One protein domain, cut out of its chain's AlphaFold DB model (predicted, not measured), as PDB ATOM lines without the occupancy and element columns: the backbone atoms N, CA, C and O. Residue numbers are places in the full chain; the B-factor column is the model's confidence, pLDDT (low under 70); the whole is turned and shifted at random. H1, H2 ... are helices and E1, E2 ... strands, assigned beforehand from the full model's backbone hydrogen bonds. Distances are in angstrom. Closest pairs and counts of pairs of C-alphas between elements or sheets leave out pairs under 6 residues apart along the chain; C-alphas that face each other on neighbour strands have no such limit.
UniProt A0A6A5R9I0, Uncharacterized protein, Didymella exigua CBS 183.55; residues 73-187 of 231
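Overview. This is residues 73 to 187 of the 231 residues of an uncharacterized protein of Didymella exigua CBS 183.55 (UniProt A0A6A5R9I0). A strongly twisted sheet of five strands forms a wall, with H3 and H4 on one face in two layers, a layer of helices on a layer of strands, while H2, on the same face as H4, lies beside the strands and over none of them, though only just, with 2 of its C-alphas falling on E1. The short H1 only grazes the sheet, in the loop between E2 and E3. The 115 printed residues hold four helices and five strands, in the order E1 E2 H1 E3 H2 E4 H3 E5 H4, class mixed; the mixed sheet runs E2 E1 E3 E4 E5. It is compact, radius of gyration of the C-alphas 13.8 A, yet flat, spanning 41 by 39 by 21 A.

Along the chain. Find C-alpha 73 at (-49.929, 5.518, -16.825), where E1, residues 73 to 76, begins. Next come E2, 80 to 85, and H1, 96 to 99. E3, 104 to 110, covers 20.2 A; after H2, 119 to 126, E4, 131 to 137, covers 19.5 A. H3 is 146 to 152, E5 160 to 165. H4, 169 to 180, covers 16.5 A and ends at (-41.328, -1.684, -1.647).

Arrangement. E1 and E2 form an antiparallel hairpin, N 74 to O 85 2.8 A. E1 and E3 are parallel, N 75 to O 106 2.8 A; so are E3 and E4, N 107 to O 133 2.8 A, and E4 and E5, N 134 to O 162 2.9 A. E3, H2, E4 and E4, H3, E5 are strand-helix-strand units, parallel neighbours joined through a helix, with right-handed crossovers. H4 lies over E5, at a height over the sheet of 6.4 A; C-alphas 161 and 176 are closest, 5.0 A. H2 and H3 touch, closest C-alphas 119 and 151, 4.1 A. In H2 and H4 every O i to N i+4 pair is within hydrogen-bond range; in H3 0 of 3 are, but 4 of 4 O i to N i+3 pairs; H1 is too short for an i+4 pair.

Size, cuts and confidence. The C-alphas farthest apart are those of Ser 90 and Gly 187, 42.8 A. The printed part has no cut, and no link is long. Look for pLDDT under 70 at residues 140 to 146 and 183 to 187.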
ATOM      1  N   PHE A  73     -50.433   5.435 -15.460       93.88
ATOM      2  CA  PHE A  73     -49.929   5.518 -16.825       93.88
ATOM      3  C   PHE A  73     -49.234   4.232 -17.237       93.88
ATOM      4  O   PHE A  73     -48.481   3.626 -16.470       93.88
ATOM      5  N   HIS A  74     -49.433   3.860 -18.494       94.12
ATOM      6  CA  HIS A  74     -48.737   2.750 -19.110       94.12
ATOM      7  C   HIS A  74     -47.355   3.197 -19.583       94.12
ATOM      8  O   HIS A  74     -47.223   4.060 -20.457       94.12
ATOM      9  N   ALA A  75     -46.322   2.592 -19.010       94.56
ATOM     10  CA  ALA A  75     -44.950   2.739 -19.459       94.56
ATOM     11  C   ALA A  75     -44.721   1.948 -20.756       94.56
ATOM     12  O   ALA A  75     -45.327   0.898 -20.994       94.56
ATOM     13  N   HIS A  76     -43.830   2.453 -21.606       92.81
ATOM     14  CA  HIS A  76     -43.482   1.785 -22.854       92.81
ATOM     15  C   HIS A  76     -42.574   0.574 -22.570       92.81
ATOM     16  O   HIS A  76     -41.586   0.729 -21.848       92.81
ATOM     17  N   PRO A  77     -42.813  -0.602 -23.181       89.81
ATOM     18  CA  PRO A  77     -42.076  -1.835 -22.879       89.81
ATOM     19  C   PRO A  77     -40.561  -1.743 -23.092       89.81
ATOM     20  O   PRO A  77     -39.827  -2.450 -22.420       89.81
ATOM     21  N   SER A  78     -40.085  -0.868 -23.984       90.12
ATOM     22  CA  SER A  78     -38.641  -0.672 -24.225       90.12
ATOM     23  C   SER A  78     -38.097   0.693 -23.815       90.12
ATOM     24  O   SER A  78     -36.891   0.863 -23.710       90.12
ATOM     25  N   LEU A  79     -38.971   1.683 -23.611       90.38
ATOM     26  CA  LEU A  79     -38.569   3.080 -23.362       90.38
ATOM     27  C   LEU A  79     -38.993   3.568 -21.971       90.38
ATOM     28  O   LEU A  79     -38.776   4.732 -21.628       90.38
ATOM     29  N   LEU A  80     -39.588   2.675 -21.176       91.62
ATOM     30  CA  LEU A  80     -39.976   2.890 -19.791       91.62
ATOM     31  C   LEU A  80     -40.868   4.134 -19.653       91.62
ATOM     32  O   LEU A  80     -41.929   4.212 -20.275       91.62
ATOM     33  N   THR A  81     -40.439   5.114 -18.862       91.75
ATOM     34  CA  THR A  81     -41.184   6.338 -18.545       91.75
ATOM     35  C   THR A  81     -41.038   7.449 -19.588       91.75
ATOM     36  O   THR A  81     -41.629   8.512 -19.417       91.75
ATOM     37  N   THR A  82     -40.292   7.225 -20.677       90.38
ATOM     38  CA  THR A  82     -40.015   8.258 -21.696       90.38
ATOM     39  C   THR A  82     -41.225   8.565 -22.579       90.38
ATOM     40  O   THR A  82     -41.440   9.717 -22.942       90.38
ATOM     41  N   LEU A  83     -42.013   7.543 -22.935       91.31
ATOM     42  CA  LEU A  83     -43.199   7.670 -23.796       91.31
ATOM     43  C   LEU A  83     -44.414   7.009 -23.141       91.31
ATOM     44  O   LEU A  83     -44.893   5.969 -23.612       91.31
ATOM     45  N   PRO A  84     -44.898   7.557 -22.021       93.50
ATOM     46  CA  PRO A  84     -46.014   6.961 -21.331       93.50
ATOM     47  C   PRO A  84     -47.326   7.339 -22.003       93.50
ATOM     48  O   PRO A  84     -47.451   8.396 -22.623       93.50
ATOM     49  N   HIS A  85     -48.327   6.487 -21.855       91.62
ATOM     50  CA  HIS A  85     -49.658   6.732 -22.392       91.62
ATOM     51  C   HIS A  85     -50.727   6.369 -21.369       91.62
ATOM     52  O   HIS A  85     -50.525   5.503 -20.522       91.62
ATOM     53  N   LEU A  86     -51.868   7.056 -21.444       88.62
ATOM     54  CA  LEU A  86     -53.007   6.777 -20.571       88.62
ATOM     55  C   LEU A  86     -53.951   5.736 -21.184       88.62
ATOM     56  O   LEU A  86     -54.318   4.774 -20.527       88.62
ATOM     57  N   MET A  87     -54.328   5.938 -22.450       84.75
ATOM     58  CA  MET A  87     -55.339   5.125 -23.143       84.75
ATOM     59  C   MET A  87     -54.756   4.314 -24.301       84.75
ATOM     60  O   MET A  87     -55.057   3.140 -24.467       84.75
ATOM     61  N   THR A  88     -53.943   4.961 -25.140       84.81
ATOM     62  CA  THR A  88     -53.449   4.395 -26.400       84.81
ATOM     63  C   THR A  88     -51.988   4.756 -26.614       84.81
ATOM     64  O   THR A  88     -51.584   5.900 -26.404       84.81
ATOM     65  N   THR A  89     -51.214   3.785 -27.090       85.31
ATOM     66  CA  THR A  89     -49.805   3.944 -27.461       85.31
ATOM     67  C   THR A  89     -49.592   4.957 -28.588       85.31
ATOM     68  O   THR A  89     -48.492   5.487 -28.713       85.31
ATOM     69  N   SER A  90     -50.619   5.257 -29.392       86.94
ATOM     70  CA  SER A  90     -50.538   6.221 -30.498       86.94
ATOM     71  C   SER A  90     -50.465   7.678 -30.037       86.94
ATOM     72  O   SER A  90     -50.031   8.523 -30.811       86.94
ATOM     73  N   ASN A  91     -50.861   7.975 -28.794       86.12
ATOM     74  CA  ASN A  91     -50.849   9.327 -28.227       86.12
ATOM     75  C   ASN A  91     -50.025   9.367 -26.927       86.12
ATOM     76  O   ASN A  91     -50.602   9.504 -25.840       86.12
ATOM     77  N   PRO A  92     -48.691   9.208 -27.002       90.12
ATOM     78  CA  PRO A  92     -47.835   9.279 -25.826       90.12
ATOM     79  C   PRO A  92     -47.715  10.717 -25.306       90.12
ATOM     80  O   PRO A  92     -47.786  11.690 -26.061       90.12
ATOM     81  N   LEU A  93     -47.480  10.859 -24.004       87.69
ATOM     82  CA  LEU A  93     -47.136  12.139 -23.396       87.69
ATOM     83  C   LEU A  93     -45.670  12.471 -23.670       87.69
ATOM     84  O   LEU A  93     -44.779  11.691 -23.352       87.69
ATOM     85  N   LEU A  94     -45.427  13.660 -24.222       89.00
ATOM     86  CA  LEU A  94     -44.087  14.105 -24.625       89.00
ATOM     87  C   LEU A  94     -43.508  15.201 -23.721       89.00
ATOM     88  O   LEU A  94     -42.320  15.499 -23.793       89.00
ATOM     89  N   TYR A  95     -44.337  15.833 -22.887       88.06
ATOM     90  CA  TYR A  95     -43.960  17.036 -22.147       88.06
ATOM     91  C   TYR A  95     -43.264  16.696 -20.816       88.06
ATOM     92  O   TYR A  95     -43.930  16.197 -19.907       88.06
ATOM     93  N   PRO A  96     -41.970  17.032 -20.622       87.12
ATOM     94  CA  PRO A  96     -41.221  16.641 -19.419       87.12
ATOM     95  C   PRO A  96     -41.801  17.189 -18.109       87.12
ATOM     96  O   PRO A  96     -41.764  16.524 -17.074       87.12
ATOM     97  N   THR A  97     -42.387  18.388 -18.160       88.38
ATOM     98  CA  THR A  97     -43.056  19.025 -17.016       88.38
ATOM     99  C   THR A  97     -44.187  18.162 -16.472       88.38
ATOM    100  O   THR A  97     -44.345  18.033 -15.261       88.38
ATOM    101  N   VAL A  98     -44.939  17.531 -17.369       87.69
ATOM    102  CA  VAL A  98     -46.031  16.618 -17.047       87.69
ATOM    103  C   VAL A  98     -45.495  15.265 -16.587       87.69
ATOM    104  O   VAL A  98     -45.966  14.741 -15.580       87.69
ATOM    105  N   LEU A  99     -44.478  14.729 -17.270       89.56
ATOM    106  CA  LEU A  99     -43.874  13.432 -16.934       89.56
ATOM    107  C   LEU A  99     -43.400  13.374 -15.477       89.56
ATOM    108  O   LEU A  99     -43.601  12.368 -14.804       89.56
ATOM    109  N   SER A 100     -42.849  14.475 -14.957       90.06
ATOM    110  CA  SER A 100     -42.384  14.560 -13.564       90.06
ATOM    111  C   SER A 100     -43.489  14.370 -12.509       90.06
ATOM    112  O   SER A 100     -43.199  13.953 -11.380       90.06
ATOM    113  N   LYS A 101     -44.751  14.644 -12.875       92.50
ATOM    114  CA  LYS A 101     -45.930  14.534 -11.999       92.50
ATOM    115  C   LYS A 101     -46.485  13.116 -11.935       92.50
ATOM    116  O   LYS A 101     -47.185  12.786 -10.983       92.50
ATOM    117  N   ILE A 102     -46.155  12.279 -12.915       94.00
ATOM    118  CA  ILE A 102     -46.641  10.905 -12.988       94.00
ATOM    119  C   ILE A 102     -45.873  10.053 -11.980       94.00
ATOM    120  O   ILE A 102     -44.652   9.904 -12.053       94.00
ATOM    121  N   LYS A 103     -46.604   9.484 -11.021       94.12
ATOM    122  CA  LYS A 103     -46.046   8.617  -9.969       94.12
ATOM    123  C   LYS A 103     -46.634   7.212  -9.962       94.12
ATOM    124  O   LYS A 103     -46.169   6.376  -9.193       94.12
ATOM    125  N   ARG A 104     -47.643   6.948 -10.792       94.75
ATOM    126  CA  ARG A 104     -48.364   5.678 -10.837       94.75
ATOM    127  C   ARG A 104     -48.163   5.035 -12.200       94.75
ATOM    128  O   ARG A 104     -48.530   5.612 -13.222       94.75
ATOM    129  N   TRP A 105     -47.577   3.848 -12.193       95.44
ATOM    130  CA  TRP A 105     -47.044   3.197 -13.376       95.44
ATOM    131  C   TRP A 105     -47.589   1.786 -13.533       95.44
ATOM    132  O   TRP A 105     -47.691   1.026 -12.572       95.44
ATOM    133  N   GLN A 106     -47.882   1.424 -14.773       94.81
ATOM    134  CA  GLN A 106     -48.135   0.055 -15.186       94.81
ATOM    135  C   GLN A 106     -47.232  -0.268 -16.370       94.81
ATOM    136  O   GLN A 106     -47.154   0.496 -17.328       94.81
ATOM    137  N   LEU A 107     -46.546  -1.400 -16.327       94.62
ATOM    138  CA  LEU A 107     -45.653  -1.834 -17.392       94.62
ATOM    139  C   LEU A 107     -46.004  -3.260 -17.789       94.62
ATOM    140  O   LEU A 107     -45.946  -4.169 -16.966       94.62
ATOM    141  N   THR A 108     -46.336  -3.457 -19.062       92.62
ATOM    142  CA  THR A 108     -46.539  -4.793 -19.625       92.62
ATOM    143  C   THR A 108     -45.254  -5.256 -20.290       92.62
ATOM    144  O   THR A 108     -44.754  -4.598 -21.201       92.62
ATOM    145  N   ILE A 109     -44.722  -6.388 -19.840       90.50
ATOM    146  CA  ILE A 109     -43.444  -6.940 -20.283       90.50
ATOM    147  C   ILE A 109     -43.693  -8.304 -20.887       90.50
ATOM    148  O   ILE A 109     -44.346  -9.164 -20.299       90.50
ATOM    149  N   ARG A 110     -43.115  -8.498 -22.061       89.06
ATOM    150  CA  ARG A 110     -43.052  -9.787 -22.724       89.06
ATOM    151  C   ARG A 110     -41.833 -10.554 -22.224       89.06
ATOM    152  O   ARG A 110     -40.720 -10.061 -22.365       89.06
ATOM    153  N   LEU A 111     -42.042 -11.737 -21.653       84.88
ATOM    154  CA  LEU A 111     -40.951 -12.601 -21.178       84.88
ATOM    155  C   LEU A 111     -40.213 -13.302 -22.330       84.88
ATOM    156  O   LEU A 111     -39.094 -13.767 -22.149       84.88
ATOM    157  N   ASP A 112     -40.830 -13.353 -23.512       82.94
ATOM    158  CA  ASP A 112     -40.291 -13.986 -24.720       82.94
ATOM    159  C   ASP A 112     -39.432 -13.047 -25.584       82.94
ATOM    160  O   ASP A 112     -38.907 -13.461 -26.615       82.94
ATOM    161  N   THR A 113     -39.306 -11.774 -25.203       80.81
ATOM    162  CA  THR A 113     -38.650 -10.742 -26.014       80.81
ATOM    163  C   THR A 113     -37.618  -9.989 -25.184       80.81
ATOM    164  O   THR A 113     -37.864  -9.682 -24.020       80.81
ATOM    165  N   ASP A 114     -36.484  -9.627 -25.793       83.19
ATOM    166  CA  ASP A 114     -35.537  -8.708 -25.162       83.19
ATOM    167  C   ASP A 114     -36.203  -7.328 -24.958       83.19
ATOM    168  O   ASP A 114     -36.626  -6.689 -25.934       83.19
ATOM    169  N   PRO A 115     -36.310  -6.846 -23.708       81.62
ATOM    170  CA  PRO A 115     -36.908  -5.552 -23.410       81.62
ATOM    171  C   PRO A 115     -36.142  -4.350 -23.983       81.62
ATOM    172  O   PRO A 115     -36.735  -3.276 -24.101       81.62
ATOM    173  N   ARG A 116     -34.868  -4.498 -24.380       88.19
ATOM    174  CA  ARG A 116     -34.004  -3.416 -24.903       88.19
ATOM    175  C   ARG A 116     -33.726  -2.281 -23.906       88.19
ATOM    176  O   ARG A 116     -33.440  -1.157 -24.315       88.19
ATOM    177  N   PHE A 117     -33.771  -2.569 -22.606       90.12
ATOM    178  CA  PHE A 117     -33.308  -1.665 -21.549       90.12
ATOM    179  C   PHE A 117     -32.469  -2.416 -20.510       90.12
ATOM    180  O   PHE A 117     -32.537  -3.636 -20.376       90.12
ATOM    181  N   THR A 118     -31.678  -1.668 -19.746       90.38
ATOM    182  CA  THR A 118     -30.809  -2.191 -18.683       90.38
ATOM    183  C   THR A 118     -31.456  -2.083 -17.301       90.38
ATOM    184  O   THR A 118     -32.346  -1.261 -17.074       90.38
ATOM    185  N   ALA A 119     -30.957  -2.859 -16.334       89.31
ATOM    186  CA  ALA A 119     -31.426  -2.794 -14.947       89.31
ATOM    187  C   ALA A 119     -31.268  -1.390 -14.329       89.31
ATOM    188  O   ALA A 119     -32.129  -0.932 -13.578       89.31
ATOM    189  N   ALA A 120     -30.200  -0.671 -14.693       89.94
ATOM    190  CA  ALA A 120     -29.967   0.702 -14.251       89.94
ATOM    191  C   ALA A 120     -31.040   1.668 -14.780       89.94
ATOM    192  O   ALA A 120     -31.543   2.503 -14.031       89.94
ATOM    193  N   GLN A 121     -31.445   1.518 -16.046       91.81
ATOM    194  CA  GLN A 121     -32.518   2.323 -16.640       91.81
ATOM    195  C   GLN A 121     -33.874   2.032 -15.987       91.81
ATOM    196  O   GLN A 121     -34.595   2.969 -15.656       91.81
ATOM    197  N   ALA A 122     -34.200   0.758 -15.742       92.12
ATOM    198  CA  ALA A 122     -35.421   0.370 -15.027       92.12
ATOM    199  C   ALA A 122     -35.455   0.945 -13.603       92.12
ATOM    200  O   ALA A 122     -36.469   1.495 -13.170       92.12
ATOM    201  N   THR A 123     -34.320   0.885 -12.907       92.75
ATOM    202  CA  THR A 123     -34.158   1.439 -11.560       92.75
ATOM    203  C   THR A 123     -34.354   2.951 -11.552       92.75
ATOM    204  O   THR A 123     -35.154   3.453 -10.764       92.75
ATOM    205  N   ALA A 124     -33.703   3.680 -12.460       91.81
ATOM    206  CA  ALA A 124     -33.850   5.130 -12.566       91.81
ATOM    207  C   ALA A 124     -35.278   5.562 -12.939       91.81
ATOM    208  O   ALA A 124     -35.735   6.619 -12.514       91.81
ATOM    209  N   ALA A 125     -35.989   4.747 -13.723       92.38
ATOM    210  CA  ALA A 125     -37.323   5.075 -14.211       92.38
ATOM    211  C   ALA A 125     -38.422   4.926 -13.146       92.38
ATOM    212  O   ALA A 125     -39.349   5.736 -13.123       92.38
ATOM    213  N   PHE A 126     -38.342   3.905 -12.284       94.62
ATOM    214  CA  PHE A 126     -39.449   3.545 -11.386       94.62
ATOM    215  C   PHE A 126     -39.152   3.679  -9.892       94.62
ATOM    216  O   PHE A 126     -40.073   3.548  -9.083       94.62
ATOM    217  N   SER A 127     -37.904   3.939  -9.496       92.12
ATOM    218  CA  SER A 127     -37.596   4.136  -8.075       92.12
ATOM    219  C   SER A 127     -38.322   5.360  -7.516       92.12
ATOM    220  O   SER A 127     -38.411   6.402  -8.167       92.12
ATOM    221  N   GLY A 128     -38.869   5.233  -6.305       90.38
ATOM    222  CA  GLY A 128     -39.664   6.293  -5.674       90.38
ATOM    223  C   GLY A 128     -41.064   6.502  -6.273       90.38
ATOM    224  O   GLY A 128     -41.691   7.531  -6.009       90.38
ATOM    225  N   ALA A 129     -41.561   5.574  -7.099       93.69
ATOM    226  CA  ALA A 129     -42.937   5.616  -7.589       93.69
ATOM    227  C   ALA A 129     -43.957   5.436  -6.447       93.69
ATOM    228  O   ALA A 129     -43.718   4.765  -5.447       93.69
ATOM    229  N   GLU A 130     -45.145   6.015  -6.598       93.94
ATOM    230  CA  GLU A 130     -46.251   5.752  -5.675       93.94
ATOM    231  C   GLU A 130     -46.847   4.364  -5.916       93.94
ATOM    232  O   GLU A 130     -47.133   3.631  -4.974       93.94
ATOM    233  N   PHE A 131     -47.003   3.993  -7.181       94.81
ATOM    234  CA  PHE A 131     -47.574   2.717  -7.571       94.81
ATOM    235  C   PHE A 131     -46.820   2.156  -8.772       94.81
ATOM    236  O   PHE A 131     -46.581   2.892  -9.733       94.81
ATOM    237  N   LEU A 132     -46.478   0.870  -8.733       95.62
ATOM    238  CA  LEU A 132     -45.886   0.151  -9.861       95.62
ATOM    239  C   LEU A 132     -46.557  -1.211 -10.033       95.62
ATOM    240  O   LEU A 132     -46.453  -2.073  -9.164       95.62
ATOM    241  N   GLU A 133     -47.189  -1.439 -11.180       94.94
ATOM    242  CA  GLU A 133     -47.659  -2.766 -11.572       94.94
ATOM    243  C   GLU A 133     -46.857  -3.306 -12.755       94.94
ATOM    244  O   GLU A 133     -46.834  -2.703 -13.828       94.94
ATOM    245  N   LEU A 134     -46.239  -4.472 -12.577       94.31
ATOM    246  CA  LEU A 134     -45.593  -5.215 -13.653       94.31
ATOM    247  C   LEU A 134     -46.517  -6.332 -14.131       94.31
ATOM    248  O   LEU A 134     -46.825  -7.260 -13.389       94.31
ATOM    249  N   LYS A 135     -46.942  -6.249 -15.389       92.88
ATOM    250  CA  LYS A 135     -47.726  -7.270 -16.083       92.88
ATOM    251  C   LYS A 135     -46.803  -8.107 -16.949       92.88
ATOM    252  O   LYS A 135     -46.432  -7.691 -18.043       92.88
ATOM    253  N   ALA A 136     -46.436  -9.280 -16.469       90.88
ATOM    254  CA  ALA A 136     -45.645 -10.223 -17.236       90.88
ATOM    255  C   ALA A 136     -46.546 -11.062 -18.152       90.88
ATOM    256  O   ALA A 136     -47.558 -11.618 -17.723       90.88
ATOM    257  N   TRP A 137     -46.180 -11.146 -19.424       88.38
ATOM    258  CA  TRP A 137     -46.913 -11.890 -20.439       88.38
ATOM    259  C   TRP A 137     -45.973 -12.826 -21.196       88.38
ATOM    260  O   TRP A 137     -44.855 -12.440 -21.545       88.38
ATOM    261  N   GLN A 138     -46.446 -14.036 -21.486       82.44
ATOM    262  CA  GLN A 138     -45.752 -15.010 -22.327       82.44
ATOM    263  C   GLN A 138     -46.688 -15.530 -23.420       82.44
ATOM    264  O   GLN A 138     -47.889 -15.688 -23.196       82.44
ATOM    265  N   SER A 139     -46.132 -15.786 -24.604       75.50
ATOM    266  CA  SER A 139     -46.871 -16.305 -25.762       75.50
ATOM    267  C   SER A 139     -47.080 -17.821 -25.705       75.50
ATOM    268  O   SER A 139     -48.100 -18.312 -26.184       75.50
ATOM    269  N   MET A 140     -46.142 -18.554 -25.098       69.31
ATOM    270  CA  MET A 140     -46.203 -20.004 -24.894       69.31
ATOM    271  C   MET A 140     -46.097 -20.341 -23.406       69.31
ATOM    272  O   MET A 140     -45.363 -19.686 -22.667       69.31
ATOM    273  N   PHE A 141     -46.828 -21.367 -22.969       62.00
ATOM    274  CA  PHE A 141     -46.740 -21.889 -21.607       62.00
ATOM    275  C   PHE A 141     -45.351 -22.501 -21.363       62.00
ATOM    276  O   PHE A 141     -44.898 -23.293 -22.182       62.00
ATOM    277  N   ASP A 142     -44.687 -22.101 -20.273       61.66
ATOM    278  CA  ASP A 142     -43.391 -22.636 -19.804       61.66
ATOM    279  C   ASP A 142     -42.215 -22.525 -20.803       61.66
ATOM    280  O   ASP A 142     -41.183 -23.178 -20.683       61.66
ATOM    281  N   GLY A 143     -42.351 -21.674 -21.826       58.16
ATOM    282  CA  GLY A 143     -41.352 -21.525 -22.887       58.16
ATOM    283  C   GLY A 143     -40.328 -20.411 -22.658       58.16
ATOM    284  O   GLY A 143     -39.578 -20.091 -23.580       58.16
ATOM    285  N   CYS A 144     -40.340 -19.731 -21.507       60.84
ATOM    286  CA  CYS A 144     -39.611 -18.474 -21.323       60.84
ATOM    287  C   CYS A 144     -38.877 -18.386 -19.987       60.84
ATOM    288  O   CYS A 144     -39.395 -18.746 -18.936       60.84
ATOM    289  N   ASN A 145     -37.673 -17.816 -20.039       65.50
ATOM    290  CA  ASN A 145     -36.848 -17.568 -18.869       65.50
ATOM    291  C   ASN A 145     -37.267 -16.247 -18.198       65.50
ATOM    292  O   ASN A 145     -37.206 -15.178 -18.810       65.50
ATOM    293  N   ALA A 146     -37.617 -16.303 -16.911       69.50
ATOM    294  CA  ALA A 146     -37.949 -15.140 -16.084       69.50
ATOM    295  C   ALA A 146     -36.763 -14.176 -15.837       69.50
ATOM    296  O   ALA A 146     -36.901 -13.198 -15.104       69.50
ATOM    297  N   ALA A 147     -35.601 -14.398 -16.463       76.31
ATOM    298  CA  ALA A 147     -34.419 -13.541 -16.397       76.31
ATOM    299  C   ALA A 147     -34.706 -12.057 -16.680       76.31
ATOM    300  O   ALA A 147     -34.053 -11.199 -16.091       76.31
ATOM    301  N   VAL A 148     -35.702 -11.736 -17.513       83.31
ATOM    302  CA  VAL A 148     -36.117 -10.346 -17.776       83.31
ATOM    303  C   VAL A 148     -36.554  -9.631 -16.490       83.31
ATOM    304  O   VAL A 148     -36.275  -8.444 -16.311       83.31
ATOM    305  N   LEU A 149     -37.161 -10.348 -15.541       85.12
ATOM    306  CA  LEU A 149     -37.578  -9.787 -14.253       85.12
ATOM    307  C   LEU A 149     -36.387  -9.392 -13.366       85.12
ATOM    308  O   LEU A 149     -36.524  -8.493 -12.534       85.12
ATOM    309  N   LYS A 150     -35.192  -9.968 -13.586       84.56
ATOM    310  CA  LYS A 150     -33.965  -9.573 -12.868       84.56
ATOM    311  C   LYS A 150     -33.644  -8.094 -13.059       84.56
ATOM    312  O   LYS A 150     -33.117  -7.466 -12.141       84.56
ATOM    313  N   LEU A 151     -34.005  -7.515 -14.208       88.00
ATOM    314  CA  LEU A 151     -33.765  -6.102 -14.516       88.00
ATOM    315  C   LEU A 151     -34.483  -5.156 -13.544       88.00
ATOM    316  O   LEU A 151     -34.056  -4.021 -13.356       88.00
ATOM    317  N   PHE A 152     -35.541  -5.630 -12.890       90.31
ATOM    318  CA  PHE A 152     -36.357  -4.845 -11.971       90.31
ATOM    319  C   PHE A 152     -35.925  -4.975 -10.506       90.31
ATOM    320  O   PHE A 152     -36.431  -4.262  -9.644       90.31
ATOM    321  N   THR A 153     -34.954  -5.841 -10.207       88.25
ATOM    322  CA  THR A 153     -34.495  -6.109  -8.832       88.25
ATOM    323  C   THR A 153     -33.786  -4.931  -8.168       88.25
ATOM    324  O   THR A 153     -33.592  -4.969  -6.950       88.25
ATOM    325  N   GLY A 154     -33.399  -3.905  -8.931       86.81
ATOM    326  CA  GLY A 154     -32.787  -2.672  -8.429       86.81
ATOM    327  C   GLY A 154     -33.786  -1.583  -8.026       86.81
ATOM    328  O   GLY A 154     -33.406  -0.661  -7.318       86.81
ATOM    329  N   ILE A 155     -35.062  -1.691  -8.413       92.44
ATOM    330  CA  ILE A 155     -36.081  -0.672  -8.112       92.44
ATOM    331  C   ILE A 155     -36.379  -0.655  -6.612       92.44
ATOM    332  O   ILE A 155     -36.622  -1.709  -6.025       92.44
ATOM    333  N   ARG A 156     -36.375   0.529  -5.992       91.19
ATOM    334  CA  ARG A 156     -36.602   0.717  -4.547       91.19
ATOM    335  C   ARG A 156     -37.517   1.898  -4.248       91.19
ATOM    336  O   ARG A 156     -37.707   2.785  -5.083       91.19
ATOM    337  N   GLY A 157     -38.048   1.930  -3.028       89.44
ATOM    338  CA  GLY A 157     -38.836   3.047  -2.507       89.44
ATOM    339  C   GLY A 157     -40.201   3.214  -3.168       89.44
ATOM    340  O   GLY A 157     -40.746   4.316  -3.150       89.44
ATOM    341  N   VAL A 158     -40.740   2.157  -3.777       93.00
ATOM    342  CA  VAL A 158     -42.096   2.191  -4.331       93.00
ATOM    343  C   VAL A 158     -43.098   2.037  -3.188       93.00
ATOM    344  O   VAL A 158     -42.992   1.083  -2.427       93.00
ATOM    345  N   LYS A 159     -44.097   2.922  -3.049       92.31
ATOM    346  CA  LYS A 159     -45.062   2.786  -1.930       92.31
ATOM    347  C   LYS A 159     -45.889   1.503  -2.030       92.31
ATOM    348  O   LYS A 159     -46.187   0.886  -1.014       92.31
ATOM    349  N   PHE A 160     -46.276   1.121  -3.245       93.06
ATOM    350  CA  PHE A 160     -46.930  -0.152  -3.511       93.06
ATOM    351  C   PHE A 160     -46.515  -0.705  -4.877       93.06
ATOM    352  O   PHE A 160     -46.739  -0.071  -5.910       93.06
ATOM    353  N   ALA A 161     -45.930  -1.900  -4.883       93.69
ATOM    354  CA  ALA A 161     -45.569  -2.636  -6.083       93.69
ATOM    355  C   ALA A 161     -46.347  -3.954  -6.189       93.69
ATOM    356  O   ALA A 161     -46.551  -4.654  -5.201       93.69
ATOM    357  N   ARG A 162     -46.754  -4.330  -7.397       92.94
ATOM    358  CA  ARG A 162     -47.382  -5.629  -7.649       92.94
ATOM    359  C   ARG A 162     -46.894  -6.208  -8.965       92.94
ATOM    360  O   ARG A 162     -46.788  -5.500  -9.962       92.94
ATOM    361  N   VAL A 163     -46.636  -7.508  -8.973       92.56
ATOM    362  CA  VAL A 163     -46.277  -8.263 -10.175       92.56
ATOM    363  C   VAL A 163     -47.409  -9.245 -10.451       92.56
ATOM    364  O   VAL A 163     -47.843  -9.951  -9.547       92.56
ATOM    365  N   VAL A 164     -47.938  -9.241 -11.672       91.50
ATOM    366  CA  VAL A 164     -49.060 -10.092 -12.092       91.50
ATOM    367  C   VAL A 164     -48.801 -10.688 -13.472       91.50
ATOM    368  O   VAL A 164     -47.999 -10.161 -14.246       91.50
ATOM    369  N   GLY A 165     -49.553 -11.732 -13.819       87.31
ATOM    370  CA  GLY A 165     -49.550 -12.335 -15.150       87.31
ATOM    371  C   GLY A 165     -48.930 -13.725 -15.149       87.31
ATOM    372  O   GLY A 165     -49.170 -14.502 -14.233       87.31
ATOM    373  N   SER A 166     -48.173 -14.052 -16.192       84.06
ATOM    374  CA  SER A 166     -47.582 -15.382 -16.385       84.06
ATOM    375  C   SER A 166     -46.261 -15.538 -15.625       84.06
ATOM    376  O   SER A 166     -45.213 -15.720 -16.235       84.06
ATOM    377  N   VAL A 167     -46.300 -15.382 -14.302       83.88
ATOM    378  CA  VAL A 167     -45.142 -15.504 -13.399       83.88
ATOM    379  C   VAL A 167     -45.573 -16.278 -12.164       83.88
ATOM    380  O   VAL A 167     -46.719 -16.162 -11.739       83.88
ATOM    381  N   ASP A 168     -44.645 -17.047 -11.603       83.12
ATOM    382  CA  ASP A 168     -44.837 -17.733 -10.331       83.12
ATOM    383  C   ASP A 168     -45.202 -16.756  -9.196       83.12
ATOM    384  O   ASP A 168     -44.649 -15.655  -9.092       83.12
ATOM    385  N   GLU A 169     -46.148 -17.153  -8.346       84.19
ATOM    386  CA  GLU A 169     -46.680 -16.285  -7.293       84.19
ATOM    387  C   GLU A 169     -45.632 -15.941  -6.227       84.19
ATOM    388  O   GLU A 169     -45.619 -14.812  -5.721       84.19
ATOM    389  N   GLU A 170     -44.715 -16.858  -5.906       83.75
ATOM    390  CA  GLU A 170     -43.665 -16.615  -4.916       83.75
ATOM    391  C   GLU A 170     -42.644 -15.613  -5.443       83.75
ATOM    392  O   GLU A 170     -42.289 -14.658  -4.740       83.75
ATOM    393  N   LEU A 171     -42.226 -15.770  -6.702       84.69
ATOM    394  CA  LEU A 171     -41.324 -14.826  -7.364       84.69
ATOM    395  C   LEU A 171     -41.966 -13.441  -7.501       84.69
ATOM    396  O   LEU A 171     -41.317 -12.422  -7.245       84.69
ATOM    397  N   ALA A 172     -43.242 -13.392  -7.887       88.06
ATOM    398  CA  ALA A 172     -44.002 -12.155  -8.007       88.06
ATOM    399  C   ALA A 172     -44.096 -11.416  -6.665       88.06
ATOM    400  O   ALA A 172     -43.851 -10.205  -6.604       88.06
ATOM    401  N   ARG A 173     -44.394 -12.145  -5.581       88.12
ATOM    402  CA  ARG A 173     -44.459 -11.597  -4.223       88.12
ATOM    403  C   ARG A 173     -43.097 -11.097  -3.754       88.12
ATOM    404  O   ARG A 173     -42.995  -9.953  -3.319       88.12
ATOM    405  N   TRP A 174     -42.051 -11.909  -3.903       90.12
ATOM    406  CA  TRP A 174     -40.688 -11.538  -3.518       90.12
ATOM    407  C   TRP A 174     -40.208 -10.277  -4.246       90.12
ATOM    408  O   TRP A 174     -39.651  -9.368  -3.627       90.12
ATOM    409  N   LEU A 175     -40.453 -10.183  -5.557       89.38
ATOM    410  CA  LEU A 175     -40.053  -9.020  -6.347       89.38
ATOM    411  C   LEU A 175     -40.839  -7.765  -5.941       89.38
ATOM    412  O   LEU A 175     -40.247  -6.692  -5.820       89.38
ATOM    413  N   GLY A 176     -42.144  -7.901  -5.686       90.31
ATOM    414  CA  GLY A 176     -42.986  -6.816  -5.181       90.31
ATOM    415  C   GLY A 176     -42.511  -6.288  -3.825       90.31
ATOM    416  O   GLY A 176     -42.292  -5.087  -3.678       90.31
ATOM    417  N   GLU A 177     -42.265  -7.176  -2.859       89.62
ATOM    418  CA  GLU A 177     -41.727  -6.819  -1.535       89.62
ATOM    419  C   GLU A 177     -40.370  -6.116  -1.652       89.62
ATOM    420  O   GLU A 177     -40.125  -5.083  -1.023       89.62
ATOM    421  N   ARG A 178     -39.498  -6.613  -2.535       89.69
ATOM    422  CA  ARG A 178     -38.184  -6.015  -2.780       89.69
ATOM    423  C   ARG A 178     -38.281  -4.607  -3.374       89.69
ATOM    424  O   ARG A 178     -37.480  -3.752  -3.002       89.69
ATOM    425  N   MET A 179     -39.256  -4.326  -4.236       91.38
ATOM    426  CA  MET A 179     -39.498  -2.973  -4.765       91.38
ATOM    427  C   MET A 179     -40.016  -1.990  -3.714       91.38
ATOM    428  O   MET A 179     -39.710  -0.796  -3.788       91.38
ATOM    429  N   MET A 180     -40.789  -2.489  -2.745       90.06
ATOM    430  CA  MET A 180     -41.328  -1.684  -1.647       90.06
ATOM    431  C   MET A 180     -40.312  -1.400  -0.537       90.06
ATOM    432  O   MET A 180     -40.536  -0.514   0.287       90.06
ATOM    433  N   SER A 181     -39.184  -2.116  -0.511       87.88
ATOM    434  CA  SER A 181     -38.116  -1.845   0.453       87.88
ATOM    435  C   SER A 181     -37.534  -0.431   0.289       87.88
ATOM    436  O   SER A 181     -37.524   0.151  -0.805       87.88
ATOM    437  N   SER A 182     -37.091   0.156   1.404       75.31
ATOM    438  CA  SER A 182     -36.625   1.542   1.471       75.31
ATOM    439  C   SER A 182     -35.405   1.806   0.588       75.31
ATOM    440  O   SER A 182     -34.551   0.948   0.398       75.31
ATOM    441  N   LEU A 183     -35.275   3.056   0.126       62.69
ATOM    442  CA  LEU A 183     -34.115   3.578  -0.619       62.69
ATOM    443  C   LEU A 183     -32.810   3.637   0.211       62.69
ATOM    444  O   LEU A 183     -31.808   4.160  -0.258       62.69
ATOM    445  N   CYS A 184     -32.814   3.108   1.435       42.59
ATOM    446  CA  CYS A 184     -31.672   3.075   2.345       42.59
ATOM    447  C   CYS A 184     -31.539   1.704   3.020       42.59
ATOM    448  O   CYS A 184     -31.598   1.593   4.237       42.59
ATOM    449  N   GLU A 185     -31.343   0.668   2.212       40.88
ATOM    450  CA  GLU A 185     -30.468  -0.450   2.588       40.88
ATOM    451  C   GLU A 185     -29.405  -0.649   1.499       40.88
ATOM    452  O   GLU A 185     -29.064  -1.766   1.120       40.88
ATOM    453  N   ASP A 186     -28.830   0.454   1.017       39.84
ATOM    454  CA  ASP A 186     -27.416   0.423   0.658       39.84
ATOM    455  C   ASP A 186     -26.642   0.462   1.981       39.84
ATOM    456  O   ASP A 186     -26.048   1.470   2.361       39.84
ATOM    457  N   GLY A 187     -26.677  -0.651   2.722       38.16
ATOM    458  CA  GLY A 187     -25.507  -0.995   3.511       38.16
ATOM    459  C   GLY A 187     -24.380  -1.035   2.496       38.16
ATOM    460  O   GLY A 187     -24.405  -1.878   1.595       38.16
TER     461      GLY A 187